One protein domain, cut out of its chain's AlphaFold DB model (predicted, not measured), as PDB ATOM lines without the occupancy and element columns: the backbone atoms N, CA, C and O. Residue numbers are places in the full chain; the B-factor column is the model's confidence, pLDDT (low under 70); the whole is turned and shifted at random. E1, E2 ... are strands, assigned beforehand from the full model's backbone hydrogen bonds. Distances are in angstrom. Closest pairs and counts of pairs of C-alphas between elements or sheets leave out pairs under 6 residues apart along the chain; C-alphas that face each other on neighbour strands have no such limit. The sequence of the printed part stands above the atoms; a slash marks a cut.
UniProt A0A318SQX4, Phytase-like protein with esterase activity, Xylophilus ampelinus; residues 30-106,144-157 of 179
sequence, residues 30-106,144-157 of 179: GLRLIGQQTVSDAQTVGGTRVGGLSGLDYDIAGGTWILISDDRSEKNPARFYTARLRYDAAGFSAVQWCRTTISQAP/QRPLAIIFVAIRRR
ATOM      1  N   GLY A  30      35.662  15.288   6.655       84.38
ATOM      2  CA  GLY A  30      35.012  16.353   5.905       84.38
ATOM      3  C   GLY A  30      35.492  17.711   6.397       84.38
ATOM      4  O   GLY A  30      35.581  17.945   7.608       84.38
ATOM      5  N   LEU A  31      35.772  18.620   5.467       88.06
ATOM      6  CA  LEU A  31      35.947  20.036   5.768       88.06
ATOM      7  C   LEU A  31      34.644  20.765   5.464       88.06
ATOM      8  O   LEU A  31      34.072  20.613   4.387       88.06
ATOM      9  N   ARG A  32      34.180  21.570   6.420       89.00
ATOM     10  CA  ARG A  32      33.039  22.465   6.228       89.00
ATOM     11  C   ARG A  32      33.479  23.900   6.463       89.00
ATOM     12  O   ARG A  32      33.961  24.217   7.552       89.00
ATOM     13  N   LEU A  33      33.262  24.759   5.470       91.81
ATOM     14  CA  LEU A  33      33.388  26.200   5.644       91.81
ATOM     15  C   LEU A  33      32.280  26.680   6.591       91.81
ATOM     16  O   LEU A  33      31.104  26.448   6.324       91.81
ATOM     17  N   ILE A  34      32.656  27.314   7.703       94.44
ATOM     18  CA  ILE A  34      31.696  27.847   8.687       94.44
ATOM     19  C   ILE A  34      31.478  29.350   8.534       94.44
ATOM     20  O   ILE A  34      30.542  29.902   9.095       94.44
ATOM     21  N   GLY A  35      32.320  30.026   7.764       93.06
ATOM     22  CA  GLY A  35      32.088  31.409   7.401       93.06
ATOM     23  C   GLY A  35      33.339  32.095   6.892       93.06
ATOM     24  O   GLY A  35      34.437  31.531   6.858       93.06
ATOM     25  N   GLN A  36      33.131  33.339   6.494       92.69
ATOM     26  CA  GLN A  36      34.128  34.185   5.879       92.69
ATOM     27  C   GLN A  36      33.943  35.610   6.388       92.69
ATOM     28  O   GLN A  36      32.814  36.087   6.484       92.69
ATOM     29  N   GLN A  37      35.046  36.308   6.637       90.00
ATOM     30  CA  GLN A  37      35.018  37.754   6.813       90.00
ATOM     31  C   GLN A  37      36.036  38.413   5.894       90.00
ATOM     32  O   GLN A  37      37.194  38.000   5.810       90.00
ATOM     33  N   THR A  38      35.589  39.467   5.222       89.19
ATOM     34  CA  THR A  38      36.436  40.304   4.380       89.19
ATOM     35  C   THR A  38      36.894  41.533   5.156       89.19
ATOM     36  O   THR A  38      36.112  42.151   5.880       89.19
ATOM     37  N   VAL A  39      38.176  41.864   5.028       85.56
ATOM     38  CA  VAL A  39      38.801  43.021   5.676       85.56
ATOM     39  C   VAL A  39      39.052  44.112   4.634       85.56
ATOM     40  O   VAL A  39      39.442  43.815   3.501       85.56
ATOM     41  N   SER A  40      38.843  45.375   5.028       82.19
ATOM     42  CA  SER A  40      38.947  46.502   4.090       82.19
ATOM     43  C   SER A  40      40.394  46.687   3.712       82.19
ATOM     44  O   SER A  40      41.258  46.645   4.589       82.19
ATOM     45  N   ASP A  41      40.661  47.024   2.452       74.12
ATOM     46  CA  ASP A  41      41.978  47.542   2.085       74.12
ATOM     47  C   ASP A  41      42.363  48.743   2.963       74.12
ATOM     48  O   ASP A  41      43.507  48.864   3.392       74.12
ATOM     49  N   ALA A  42      41.406  49.613   3.287       82.88
ATOM     50  CA  ALA A  42      41.639  50.785   4.124       82.88
ATOM     51  C   ALA A  42      41.682  50.472   5.630       82.88
ATOM     52  O   ALA A  42      41.916  51.385   6.420       82.88
ATOM     53  N   GLN A  43      41.465  49.219   6.046       88.38
ATOM     54  CA  GLN A  43      41.491  48.855   7.459       88.38
ATOM     55  C   GLN A  43      42.871  49.157   8.035       88.38
ATOM     56  O   GLN A  43      43.889  48.667   7.540       88.38
ATOM     57  N   THR A  44      42.899  49.911   9.128       90.06
ATOM     58  CA  THR A  44      44.125  50.174   9.879       90.06
ATOM     59  C   THR A  44      44.061  49.550  11.260       90.06
ATOM     60  O   THR A  44      43.040  49.629  11.941       90.06
ATOM     61  N   VAL A  45      45.173  48.969  11.696       88.81
ATOM     62  CA  VAL A  45      45.368  48.431  13.045       88.81
ATOM     63  C   VAL A  45      46.738  48.894  13.525       88.81
ATOM     64  O   VAL A  45      47.724  48.807  12.786       88.81
ATOM     65  N   GLY A  46      46.793  49.463  14.732       86.62
ATOM     66  CA  GLY A  46      48.044  49.968  15.308       86.62
ATOM     67  C   GLY A  46      48.762  51.002  14.429       86.62
ATOM     68  O   GLY A  46      49.987  51.006  14.381       86.62
ATOM     69  N   GLY A  47      48.014  51.825  13.682       86.38
ATOM     70  CA  GLY A  47      48.569  52.849  12.781       86.38
ATOM     71  C   GLY A  47      49.136  52.324  11.456       86.38
ATOM     72  O   GLY A  47      49.705  53.093  10.688       86.38
ATOM     73  N   THR A  48      48.975  51.033  11.160       88.19
ATOM     74  CA  THR A  48      49.401  50.421   9.891       88.19
ATOM     75  C   THR A  48      48.199  49.898   9.123       88.19
ATOM     76  O   THR A  48      47.227  49.450   9.730       88.19
ATOM     77  N   ARG A  49      48.256  49.925   7.793       90.38
ATOM     78  CA  ARG A  49      47.233  49.311   6.944       90.38
ATOM     79  C   ARG A  49      47.332  47.791   7.036       90.38
ATOM     80  O   ARG A  49      48.430  47.265   6.900       90.38
ATOM     81  N   VAL A  50      46.215  47.090   7.208       91.00
ATOM     82  CA  VAL A  50      46.198  45.617   7.221       91.00
ATOM     83  C   VAL A  50      46.619  45.072   5.855       91.00
ATOM     84  O   VAL A  50      47.598  44.331   5.771       91.00
ATOM     85  N   GLY A  51      45.956  45.526   4.785       86.94
ATOM     86  CA  GLY A  51      46.249  45.105   3.413       86.94
ATOM     87  C   GLY A  51      45.947  43.622   3.177       86.94
ATOM     88  O   GLY A  51      45.038  43.070   3.795       86.94
ATOM     89  N   GLY A  52      46.711  42.993   2.280       90.31
ATOM     90  CA  GLY A  52      46.683  41.543   2.081       90.31
ATOM     91  C   GLY A  52      47.256  40.793   3.287       90.31
ATOM     92  O   GLY A  52      48.134  41.306   3.985       90.31
ATOM     93  N   LEU A  53      46.768  39.575   3.522       91.62
ATOM     94  CA  LEU A  53      47.264  38.665   4.555       91.62
ATOM     95  C   LEU A  53      47.699  37.358   3.892       91.62
ATOM     96  O   LEU A  53      46.942  36.809   3.094       91.62
ATOM     97  N   SER A  54      48.884  36.858   4.233       90.81
ATOM     98  CA  SER A  54      49.461  35.651   3.616       90.81
ATOM     99  C   SER A  54      49.802  34.540   4.610       90.81
ATOM    100  O   SER A  54      50.087  33.419   4.199       90.81
ATOM    101  N   GLY A  55      49.724  34.811   5.915       90.94
ATOM    102  CA  GLY A  55      49.953  33.816   6.962       90.94
ATOM    103  C   GLY A  55      48.949  33.945   8.099       90.94
ATOM    104  O   GLY A  55      48.575  35.059   8.471       90.94
ATOM    105  N   LEU A  56      48.534  32.803   8.644       93.31
ATOM    106  CA  LEU A  56      47.621  32.688   9.775       93.31
ATOM    107  C   LEU A  56      48.092  31.530  10.662       93.31
ATOM    108  O   LEU A  56      48.159  30.398  10.195       93.31
ATOM    109  N   ASP A  57      48.403  31.813  11.921       94.56
ATOM    110  CA  ASP A  57      48.819  30.810  12.907       94.56
ATOM    111  C   ASP A  57      48.103  31.040  14.245       94.56
ATOM    112  O   ASP A  57      47.586  32.133  14.490       94.56
ATOM    113  N   TYR A  58      48.039  30.031  15.109       92.62
ATOM    114  CA  TYR A  58      47.353  30.104  16.396       92.62
ATOM    115  C   TYR A  58      48.330  29.975  17.569       92.62
ATOM    116  O   TYR A  58      48.911  28.922  17.818       92.62
ATOM    117  N   ASP A  59      48.455  31.049  18.345       89.38
ATOM    118  CA  ASP A  59      49.162  31.059  19.620       89.38
ATOM    119  C   ASP A  59      48.256  30.492  20.721       89.38
ATOM    120  O   ASP A  59      47.366  31.176  21.244       89.38
ATOM    121  N   ILE A  60      48.508  29.231  21.082       88.50
ATOM    122  CA  ILE A  60      47.776  28.504  22.128       88.50
ATOM    123  C   ILE A  60      47.950  29.176  23.496       88.50
ATOM    124  O   ILE A  60      46.987  29.248  24.257       88.50
ATOM    125  N   ALA A  61      49.143  29.693  23.809       88.44
ATOM    126  CA  ALA A  61      49.422  30.302  25.109       88.44
ATOM    127  C   ALA A  61      48.669  31.630  25.282       88.44
ATOM    128  O   ALA A  61      48.167  31.931  26.364       88.44
ATOM    129  N   GLY A  62      48.570  32.419  24.209       82.75
ATOM    130  CA  GLY A  62      47.841  33.688  24.187       82.75
ATOM    131  C   GLY A  62      46.339  33.568  23.902       82.75
ATOM    132  O   GLY A  62      45.596  34.526  24.145       82.75
ATOM    133  N   GLY A  63      45.879  32.430  23.375       88.75
ATOM    134  CA  GLY A  63      44.518  32.275  22.857       88.75
ATOM    135  C   GLY A  63      44.224  33.266  21.727       88.75
ATOM    136  O   GLY A  63      43.162  33.900  21.700       88.75
ATOM    137  N   THR A  64      45.204  33.487  20.851       93.19
ATOM    138  CA  THR A  64      45.148  34.492  19.784       93.19
ATOM    139  C   THR A  64      45.686  33.952  18.476       93.19
ATOM    140  O   THR A  64      46.573  33.113  18.447       93.19
ATOM    141  N   TRP A  65      45.182  34.497  17.384       94.12
ATOM    142  CA  TRP A  65      45.676  34.264  16.040       94.12
ATOM    143  C   TRP A  65      46.763  35.273  15.697       94.12
ATOM    144  O   TRP A  65      46.626  36.451  16.020       94.12
ATOM    145  N   ILE A  66      47.811  34.817  15.025       93.94
ATOM    146  CA  ILE A  66      48.882  35.615  14.438       93.94
ATOM    147  C   ILE A  66      48.603  35.713  12.938       93.94
ATOM    148  O   ILE A  66      48.461  34.695  12.271       93.94
ATOM    149  N   LEU A  67      48.516  36.931  12.407       94.62
ATOM    150  CA  LEU A  67      48.221  37.206  11.003       94.62
ATOM    151  C   LEU A  67      49.373  37.992  10.387       94.62
ATOM    152  O   LEU A  67      49.698  39.081  10.863       94.62
ATOM    153  N   ILE A  68      49.987  37.473   9.331       93.06
ATOM    154  CA  ILE A  68      51.127  38.114   8.665       93.06
ATOM    155  C   ILE A  68      50.617  38.967   7.505       93.06
ATOM    156  O   ILE A  68      49.804  38.502   6.705       93.06
ATOM    157  N   SER A  69      51.093  40.213   7.417       91.69
ATOM    158  CA  SER A  69      50.784  41.078   6.277       91.69
ATOM    159  C   SER A  69      51.556  40.622   5.037       91.69
ATOM    160  O   SER A  69      52.755  40.371   5.115       91.69
ATOM    161  N   ASP A  70      50.870  40.567   3.899       89.31
ATOM    162  CA  ASP A  70      51.456  40.272   2.583       89.31
ATOM    163  C   ASP A  70      52.194  41.479   1.975       89.31
ATOM    164  O   ASP A  70      52.942  41.369   1.006       89.31
ATOM    165  N   ASP A  71      52.012  42.660   2.566       87.25
ATOM    166  CA  ASP A  71      52.741  43.858   2.184       87.25
ATOM    167  C   ASP A  71      54.251  43.604   2.312       87.25
ATOM    168  O   ASP A  71      54.771  43.464   3.423       87.25
ATOM    169  N   ARG A  72      54.974  43.608   1.180       83.12
ATOM    170  CA  ARG A  72      56.449  43.473   1.085       83.12
ATOM    171  C   ARG A  72      57.183  44.705   1.621       83.12
ATOM    172  O   ARG A  72      58.215  45.131   1.115       83.12
ATOM    173  N   SER A  73      56.606  45.307   2.645       83.56
ATOM    174  CA  SER A  73      56.828  46.646   3.142       83.56
ATOM    175  C   SER A  73      56.770  47.719   2.061       83.56
ATOM    176  O   SER A  73      57.626  48.599   1.985       83.56
ATOM    177  N   GLU A  74      55.784  47.654   1.177       82.69
ATOM    178  CA  GLU A  74      55.529  48.712   0.218       82.69
ATOM    179  C   GLU A  74      54.844  49.916   0.834       82.69
ATOM    180  O   GLU A  74      55.282  51.041   0.589       82.69
ATOM    181  N   LYS A  75      53.829  49.668   1.663       84.56
ATOM    182  CA  LYS A  75      52.993  50.711   2.269       84.56
ATOM    183  C   LYS A  75      53.373  50.998   3.720       84.56
ATOM    184  O   LYS A  75      53.382  52.154   4.131       84.56
ATOM    185  N   ASN A  76      53.707  49.976   4.503       86.38
ATOM    186  CA  ASN A  76      54.160  50.110   5.890       86.38
ATOM    187  C   ASN A  76      55.318  49.136   6.165       86.38
ATOM    188  O   ASN A  76      55.490  48.199   5.400       86.38
ATOM    189  N   PRO A  77      56.100  49.286   7.248       85.94
ATOM    190  CA  PRO A  77      57.115  48.296   7.611       85.94
ATOM    191  C   PRO A  77      56.555  46.866   7.735       85.94
ATOM    192  O   PRO A  77      55.368  46.680   8.038       85.94
ATOM    193  N   ALA A  78      57.420  45.866   7.537       86.75
ATOM    194  CA  ALA A  78      57.089  44.454   7.711       86.75
ATOM    195  C   ALA A  78      56.474  44.229   9.094       86.75
ATOM    196  O   ALA A  78      56.953  44.774  10.091       86.75
ATOM    197  N   ARG A  79      55.381  43.468   9.162       90.12
ATOM    198  CA  ARG A  79      54.563  43.380  10.375       90.12
ATOM    199  C   ARG A  79      53.702  42.133  10.416       90.12
ATOM    200  O   ARG A  79      53.356  41.555   9.387       90.12
ATOM    201  N   PHE A  80      53.278  41.807  11.624       93.06
ATOM    202  CA  PHE A  80      52.197  40.871  11.880       93.06
ATOM    203  C   PHE A  80      51.221  41.464  12.895       93.06
ATOM    204  O   PHE A  80      51.548  42.372  13.667       93.06
ATOM    205  N   TYR A  81      50.007  40.940  12.889       93.00
ATOM    206  CA  TYR A  81      48.934  41.304  13.792       93.00
ATOM    207  C   TYR A  81      48.624  40.137  14.714       93.00
ATOM    208  O   TYR A  81      48.765  38.983  14.322       93.00
ATOM    209  N   THR A  82      48.149  40.433  15.916       94.44
ATOM    210  CA  THR A  82      47.427  39.452  16.718       94.44
ATOM    211  C   THR A  82      45.948  39.795  16.745       94.44
ATOM    212  O   THR A  82      45.581  40.972  16.809       94.44
ATOM    213  N   ALA A  83      45.092  38.782  16.683       94.56
ATOM    214  CA  ALA A  83      43.645  38.939  16.723       94.56
ATOM    215  C   ALA A  83      42.971  37.772  17.452       94.56
ATOM    216  O   ALA A  83      43.539  36.694  17.612       94.56
ATOM    217  N   ARG A  84      41.722  37.961  17.868       93.75
ATOM    218  CA  ARG A  84      40.812  36.873  18.228       93.75
ATOM    219  C   ARG A  84      39.794  36.703  17.114       93.75
ATOM    220  O   ARG A  84      39.177  37.676  16.690       93.75
ATOM    221  N   LEU A  85      39.611  35.473  16.650       93.44
ATOM    222  CA  LEU A  85      38.561  35.141  15.695       93.44
ATOM    223  C   LEU A  85      37.367  34.600  16.482       93.44
ATOM    224  O   LEU A  85      37.501  33.640  17.237       93.44
ATOM    225  N   ARG A  86      36.208  35.242  16.349       92.62
ATOM    226  CA  ARG A  86      34.962  34.846  17.012       92.62
ATOM    227  C   ARG A  86      34.205  33.902  16.092       92.62
ATOM    228  O   ARG A  86      33.529  34.356  15.171       92.62
ATOM    229  N   TYR A  87      34.331  32.606  16.330       92.88
ATOM    230  CA  TYR A  87      33.622  31.569  15.590       92.88
ATOM    231  C   TYR A  87      33.197  30.435  16.520       92.88
ATOM    232  O   TYR A  87      33.765  30.251  17.598       92.88
ATOM    233  N   ASP A  88      32.220  29.661  16.077       91.94
ATOM    234  CA  ASP A  88      31.786  28.422  16.705       91.94
ATOM    235  C   ASP A  88      31.504  27.353  15.637       91.94
ATOM    236  O   ASP A  88      31.867  27.491  14.467       91.94
ATOM    237  N   ALA A  89      30.876  26.247  16.037       90.19
ATOM    238  CA  ALA A  89      30.535  25.184  15.104       90.19
ATOM    239  C   ALA A  89      29.547  25.625  14.011       90.19
ATOM    240  O   ALA A  89      29.512  24.978  12.963       90.19
ATOM    241  N   ALA A  90      28.743  26.663  14.254       92.12
ATOM    242  CA  ALA A  90      27.697  27.155  13.370       92.12
ATOM    243  C   ALA A  90      28.197  28.249  12.421       92.12
ATOM    244  O   ALA A  90      27.793  28.235  11.258       92.12
ATOM    245  N   GLY A  91      29.073  29.147  12.880       91.31
ATOM    246  CA  GLY A  91      29.413  30.349  12.128       91.31
ATOM    247  C   GLY A  91      30.733  31.021  12.501       91.31
ATOM    248  O   GLY A  91      31.249  30.874  13.607       91.31
ATOM    249  N   PHE A  92      31.252  31.831  11.575       93.56
ATOM    250  CA  PHE A  92      32.278  32.843  11.842       93.56
ATOM    251  C   PHE A  92      31.636  34.234  11.890       93.56
ATOM    252  O   PHE A  92      30.919  34.610  10.969       93.56
ATOM    253  N   SER A  93      31.882  34.985  12.965       90.88
ATOM    254  CA  SER A  93      31.163  36.232  13.264       90.88
ATOM    255  C   SER A  93      32.025  37.493  13.219       90.88
ATOM    256  O   SER A  93      31.546  38.525  12.756       90.88
ATOM    257  N   ALA A  94      33.268  37.450  13.713       90.69
ATOM    258  CA  ALA A  94      34.098  38.652  13.797       90.69
ATOM    259  C   ALA A  94      35.604  38.373  13.927       90.69
ATOM    260  O   ALA A  94      36.027  37.484  14.670       90.69
ATOM    261  N   VAL A  95      36.419  39.234  13.316       92.38
ATOM    262  CA  VAL A  95      37.839  39.444  13.636       92.38
ATOM    263  C   VAL A  95      37.960  40.564  14.671       92.38
ATOM    264  O   VAL A  95      37.563  41.700  14.417       92.38
ATOM    265  N   GLN A  96      38.547  40.267  15.827       92.62
ATOM    266  CA  GLN A  96      38.850  41.239  16.877       92.62
ATOM    267  C   GLN A  96      40.355  41.491  16.921       92.62
ATOM    268  O   GLN A  96      41.115  40.665  17.424       92.62
ATOM    269  N   TRP A  97      40.795  42.621  16.377       91.38
ATOM    270  CA  TRP A  97      42.211  42.979  16.322       91.38
ATOM    271  C   TRP A  97      42.751  43.361  17.701       91.38
ATOM    272  O   TRP A  97      42.155  44.171  18.405       91.38
ATOM    273  N   CYS A  98      43.903  42.806  18.070       90.44
ATOM    274  CA  CYS A  98      44.508  42.986  19.387       90.44
ATOM    275  C   CYS A  98      45.741  43.891  19.340       90.44
ATOM    276  O   CYS A  98      45.824  44.878  20.070       90.44
ATOM    277  N   ARG A  99      46.737  43.542  18.518       88.62
ATOM    278  CA  ARG A  99      48.025  44.247  18.466       88.62
ATOM    279  C   ARG A  99      48.643  44.179  17.077       88.62
ATOM    280  O   ARG A  99      48.434  43.218  16.347       88.62
ATOM    281  N   THR A 100      49.461  45.176  16.763       91.12
ATOM    282  CA  THR A 100      50.399  45.168  15.636       91.12
ATOM    283  C   THR A 100      51.825  45.075  16.160       91.12
ATOM    284  O   THR A 100      52.188  45.800  17.087       91.12
ATOM    285  N   THR A 101      52.638  44.224  15.542       88.81
ATOM    286  CA  THR A 101      54.070  44.103  15.823       88.81
ATOM    287  C   THR A 101      54.849  44.334  14.539       88.81
ATOM    288  O   THR A 101      54.564  43.709  13.521       88.81
ATOM    289  N   ILE A 102      55.838  45.224  14.593       85.69
ATOM    290  CA  ILE A 102      56.744  45.474  13.473       85.69
ATOM    291  C   ILE A 102      57.878  44.450  13.517       85.69
ATOM    292  O   ILE A 102      58.581  44.337  14.522       85.69
ATOM    293  N   SER A 103      58.060  43.723  12.421       78.69
ATOM    294  CA  SER A 103      59.174  42.803  12.215       78.69
ATOM    295  C   SER A 103      60.402  43.620  11.825       78.69
ATOM    296  O   SER A 103      60.524  44.089  10.697       78.69
ATOM    297  N   GLN A 104      61.308  43.842  12.773       67.62
ATOM    298  CA  GLN A 104      62.585  44.498  12.498       67.62
ATOM    299  C   GLN A 104      63.623  43.458  12.078       67.62
ATOM    300  O   GLN A 104      63.743  42.411  12.714       67.62
ATOM    301  N   ALA A 105      64.412  43.770  11.046       52.53
ATOM    302  CA  ALA A 105      65.611  42.999  10.749       52.53
ATOM    303  C   ALA A 105      66.572  43.080  11.954       52.53
ATOM    304  O   ALA A 105      66.777  44.171  12.504       52.53
ATOM    305  N   PRO A 106      67.169  41.963  12.395       42.34
ATOM    306  CA  PRO A 106      68.144  41.986  13.472       42.34
ATOM    307  C   PRO A 106      69.410  42.697  12.987       42.34
ATOM    308  O   PRO A 106      70.212  42.100  12.286       42.34
ATOM    309  N   GLN A 144      33.791  48.869   2.203       46.62
ATOM    310  CA  GLN A 144      34.860  47.958   1.759       46.62
ATOM    311  C   GLN A 144      35.094  47.979   0.238       46.62
ATOM    312  O   GLN A 144      34.159  47.813  -0.542       46.62
ATOM    313  N   ARG A 145      36.366  48.046  -0.175       50.25
ATOM    314  CA  ARG A 145      36.870  47.396  -1.398       50.25
ATOM    315  C   ARG A 145      37.744  46.215  -0.938       50.25
ATOM    316  O   ARG A 145      38.668  46.457  -0.156       50.25
ATOM    317  N   PRO A 146      37.426  44.959  -1.303       47.62
ATOM    318  CA  PRO A 146      38.004  43.787  -0.645       47.62
ATOM    319  C   PRO A 146      39.411  43.461  -1.168       47.62
ATOM    320  O   PRO A 146      39.600  43.363  -2.376       47.62
ATOM    321  N   LEU A 147      40.382  43.252  -0.268       57.75
ATOM    322  CA  LEU A 147      41.724  42.741  -0.620       57.75
ATOM    323  C   LEU A 147      42.208  41.571   0.256       57.75
ATOM    324  O   LEU A 147      43.164  40.901  -0.123       57.75
ATOM    325  N   ALA A 148      41.561  41.285   1.390       56.62
ATOM    326  CA  ALA A 148      41.892  40.127   2.221       56.62
ATOM    327  C   ALA A 148      40.629  39.417   2.714       56.62
ATOM    328  O   ALA A 148      39.683  40.053   3.185       56.62
ATOM    329  N   ILE A 149      40.635  38.088   2.614       65.44
ATOM    330  CA  ILE A 149      39.524  37.220   2.996       65.44
ATOM    331  C   ILE A 149      40.035  36.202   4.012       65.44
ATOM    332  O   ILE A 149      40.962  35.449   3.725       65.44
ATOM    333  N   ILE A 150      39.426  36.172   5.197       71.31
ATOM    334  CA  ILE A 150      39.715  35.167   6.221       71.31
ATOM    335  C   ILE A 150      38.621  34.105   6.161       71.31
ATOM    336  O   ILE A 150      37.447  34.407   6.392       71.31
ATOM    337  N   PHE A 151      39.024  32.870   5.870       72.44
ATOM    338  CA  PHE A 151      38.170  31.688   5.896       72.44
ATOM    339  C   PHE A 151      38.416  30.909   7.183       72.44
ATOM    340  O   PHE A 151      39.563  30.630   7.532       72.44
ATOM    341  N   VAL A 152      37.340  30.510   7.857       71.88
ATOM    342  CA  VAL A 152      37.425  29.558   8.967       71.88
ATOM    343  C   VAL A 152      36.659  28.304   8.574       71.88
ATOM    344  O   VAL A 152      35.487  28.362   8.193       71.88
ATOM    345  N   ALA A 153      37.326  27.158   8.656       67.56
ATOM    346  CA  ALA A 153      36.739  25.854   8.396       67.56
ATOM    347  C   ALA A 153      36.953  24.939   9.601       67.56
ATOM    348  O   ALA A 153      37.977  25.010  10.278       67.56
ATOM    349  N   ILE A 154      35.984  24.063   9.856       61.00
ATOM    350  CA  ILE A 154      36.083  23.051  10.907       61.00
ATOM    351  C   ILE A 154      36.212  21.679  10.258       61.00
ATOM    352  O   ILE A 154      35.464  21.328   9.341       61.00
ATOM    353  N   ARG A 155      37.144  20.882  10.781       73.94
ATOM    354  CA  ARG A 155      37.285  19.464  10.455       73.94
ATOM    355  C   ARG A 155      36.238  18.662  11.226       73.94
ATOM    356  O   ARG A 155      36.236  18.680  12.455       73.94
ATOM    357  N   ARG A 156      35.375  17.927  10.526       66.00
ATOM    358  CA  ARG A 156      34.496  16.915  11.132       66.00
ATOM    359  C   ARG A 156      34.967  15.513  10.756       66.00
ATOM    360  O   ARG A 156      35.343  15.262   9.612       66.00
ATOM    361  N   ARG A 157      34.921  14.591  11.721       64.56
ATOM    362  CA  ARG A 157      35.026  13.150  11.458       64.56
ATOM    363  C   ARG A 157      33.689  12.690  10.881       64.56
ATOM    364  O   ARG A 157      32.659  12.917  11.514       64.56
TER     365      ARG A 157
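What this domain is: This is residues 30 to 106 and 144 to 157 of the 179 residues of the protein "Phytase-like protein with esterase activity" of Xylophilus ampelinus (UniProt A0A318SQX4). A strongly twisted sheet of four strands, E2, E3, E4 and E5, and a long two-stranded ribbon, E1 with E6, make an incomplete barrel. The ribbon reaches toward both edges of the sheet: E1 comes beside the first residue of E5, and E6 comes near the first residue of E2 at a single place. The printed part has 91 residues, no named helix and six named strands in the order E1 E2 E3 E4 E5 E6, and its class is all strand. Both sheets, in the orders E2 - E3 - E4 - E5 and E1 - E6, are antiparallel. The whole is compact, with a radius of gyration of the C-alphas of 13.8 A and spans of 43 by 33 by 19 A.

Where its parts are: In the larger sheet, E2 is residues 53 to 59, E3 residues 64 to 69, E4 residues 79 to 87, 24.6 A long, and E5 residues 92 to 102, 27.6 A long. C-alpha 53 is at (47.264, 38.665, 4.555). E5 bends by 53 degrees at residue 98. In the ribbon, E1 is residues 30 to 40, 30.5 A long, beginning at C-alpha 30 at (35.012, 16.353, 5.905). E6, the longest strand, is residues 146 to 157, 33.1 A long, ending at C-alpha 157 at (35.026, 13.150, 11.458).

How they stand to each other: E2 to E5 form a meander, each strand the antiparallel neighbour of the one before, with E2 and E5 as edge strands. In the hairpin E2 and E3, N 57 and O 66 are within hydrogen-bond range at 2.9 A. In the hairpin E3 and E4, N 67 and O 81 are 2.8 A apart, and the directions stand at 135 degrees. In the hairpin E4 and E5, N 84 and O 96 are 2.8 A apart. From edge to edge the strands' lines turn by 86 degrees. E1 and E6 are antiparallel at 160 degrees, with N 34 and O 152 at 3.1 A. The closest C-alphas of E1 and E5 are those of Gly 35 and Phe 92, 4.7 A apart. Those of E2 and E6 are Leu 53 and Ala 148, at 6.0 A. E2 and E5 are apart, as are E3 and E6.

The domain as a whole: The C-alphas farthest apart, those of Pro 106 and Arg 157, are 44.0 A apart. Residues 107 to 143 are not printed, and C-alphas 106 and 144 are 35.8 A apart across this cut. The link from E1 to E2 is long, with 12 residues, and within it residues 44 to 45 pair antiparallel with residues 48 to 49. The mean pLDDT of the printed part is 84.2; 13 residues are under 70, namely 104 to 106, 144 to 149, 153 to 154 and 156 to 157.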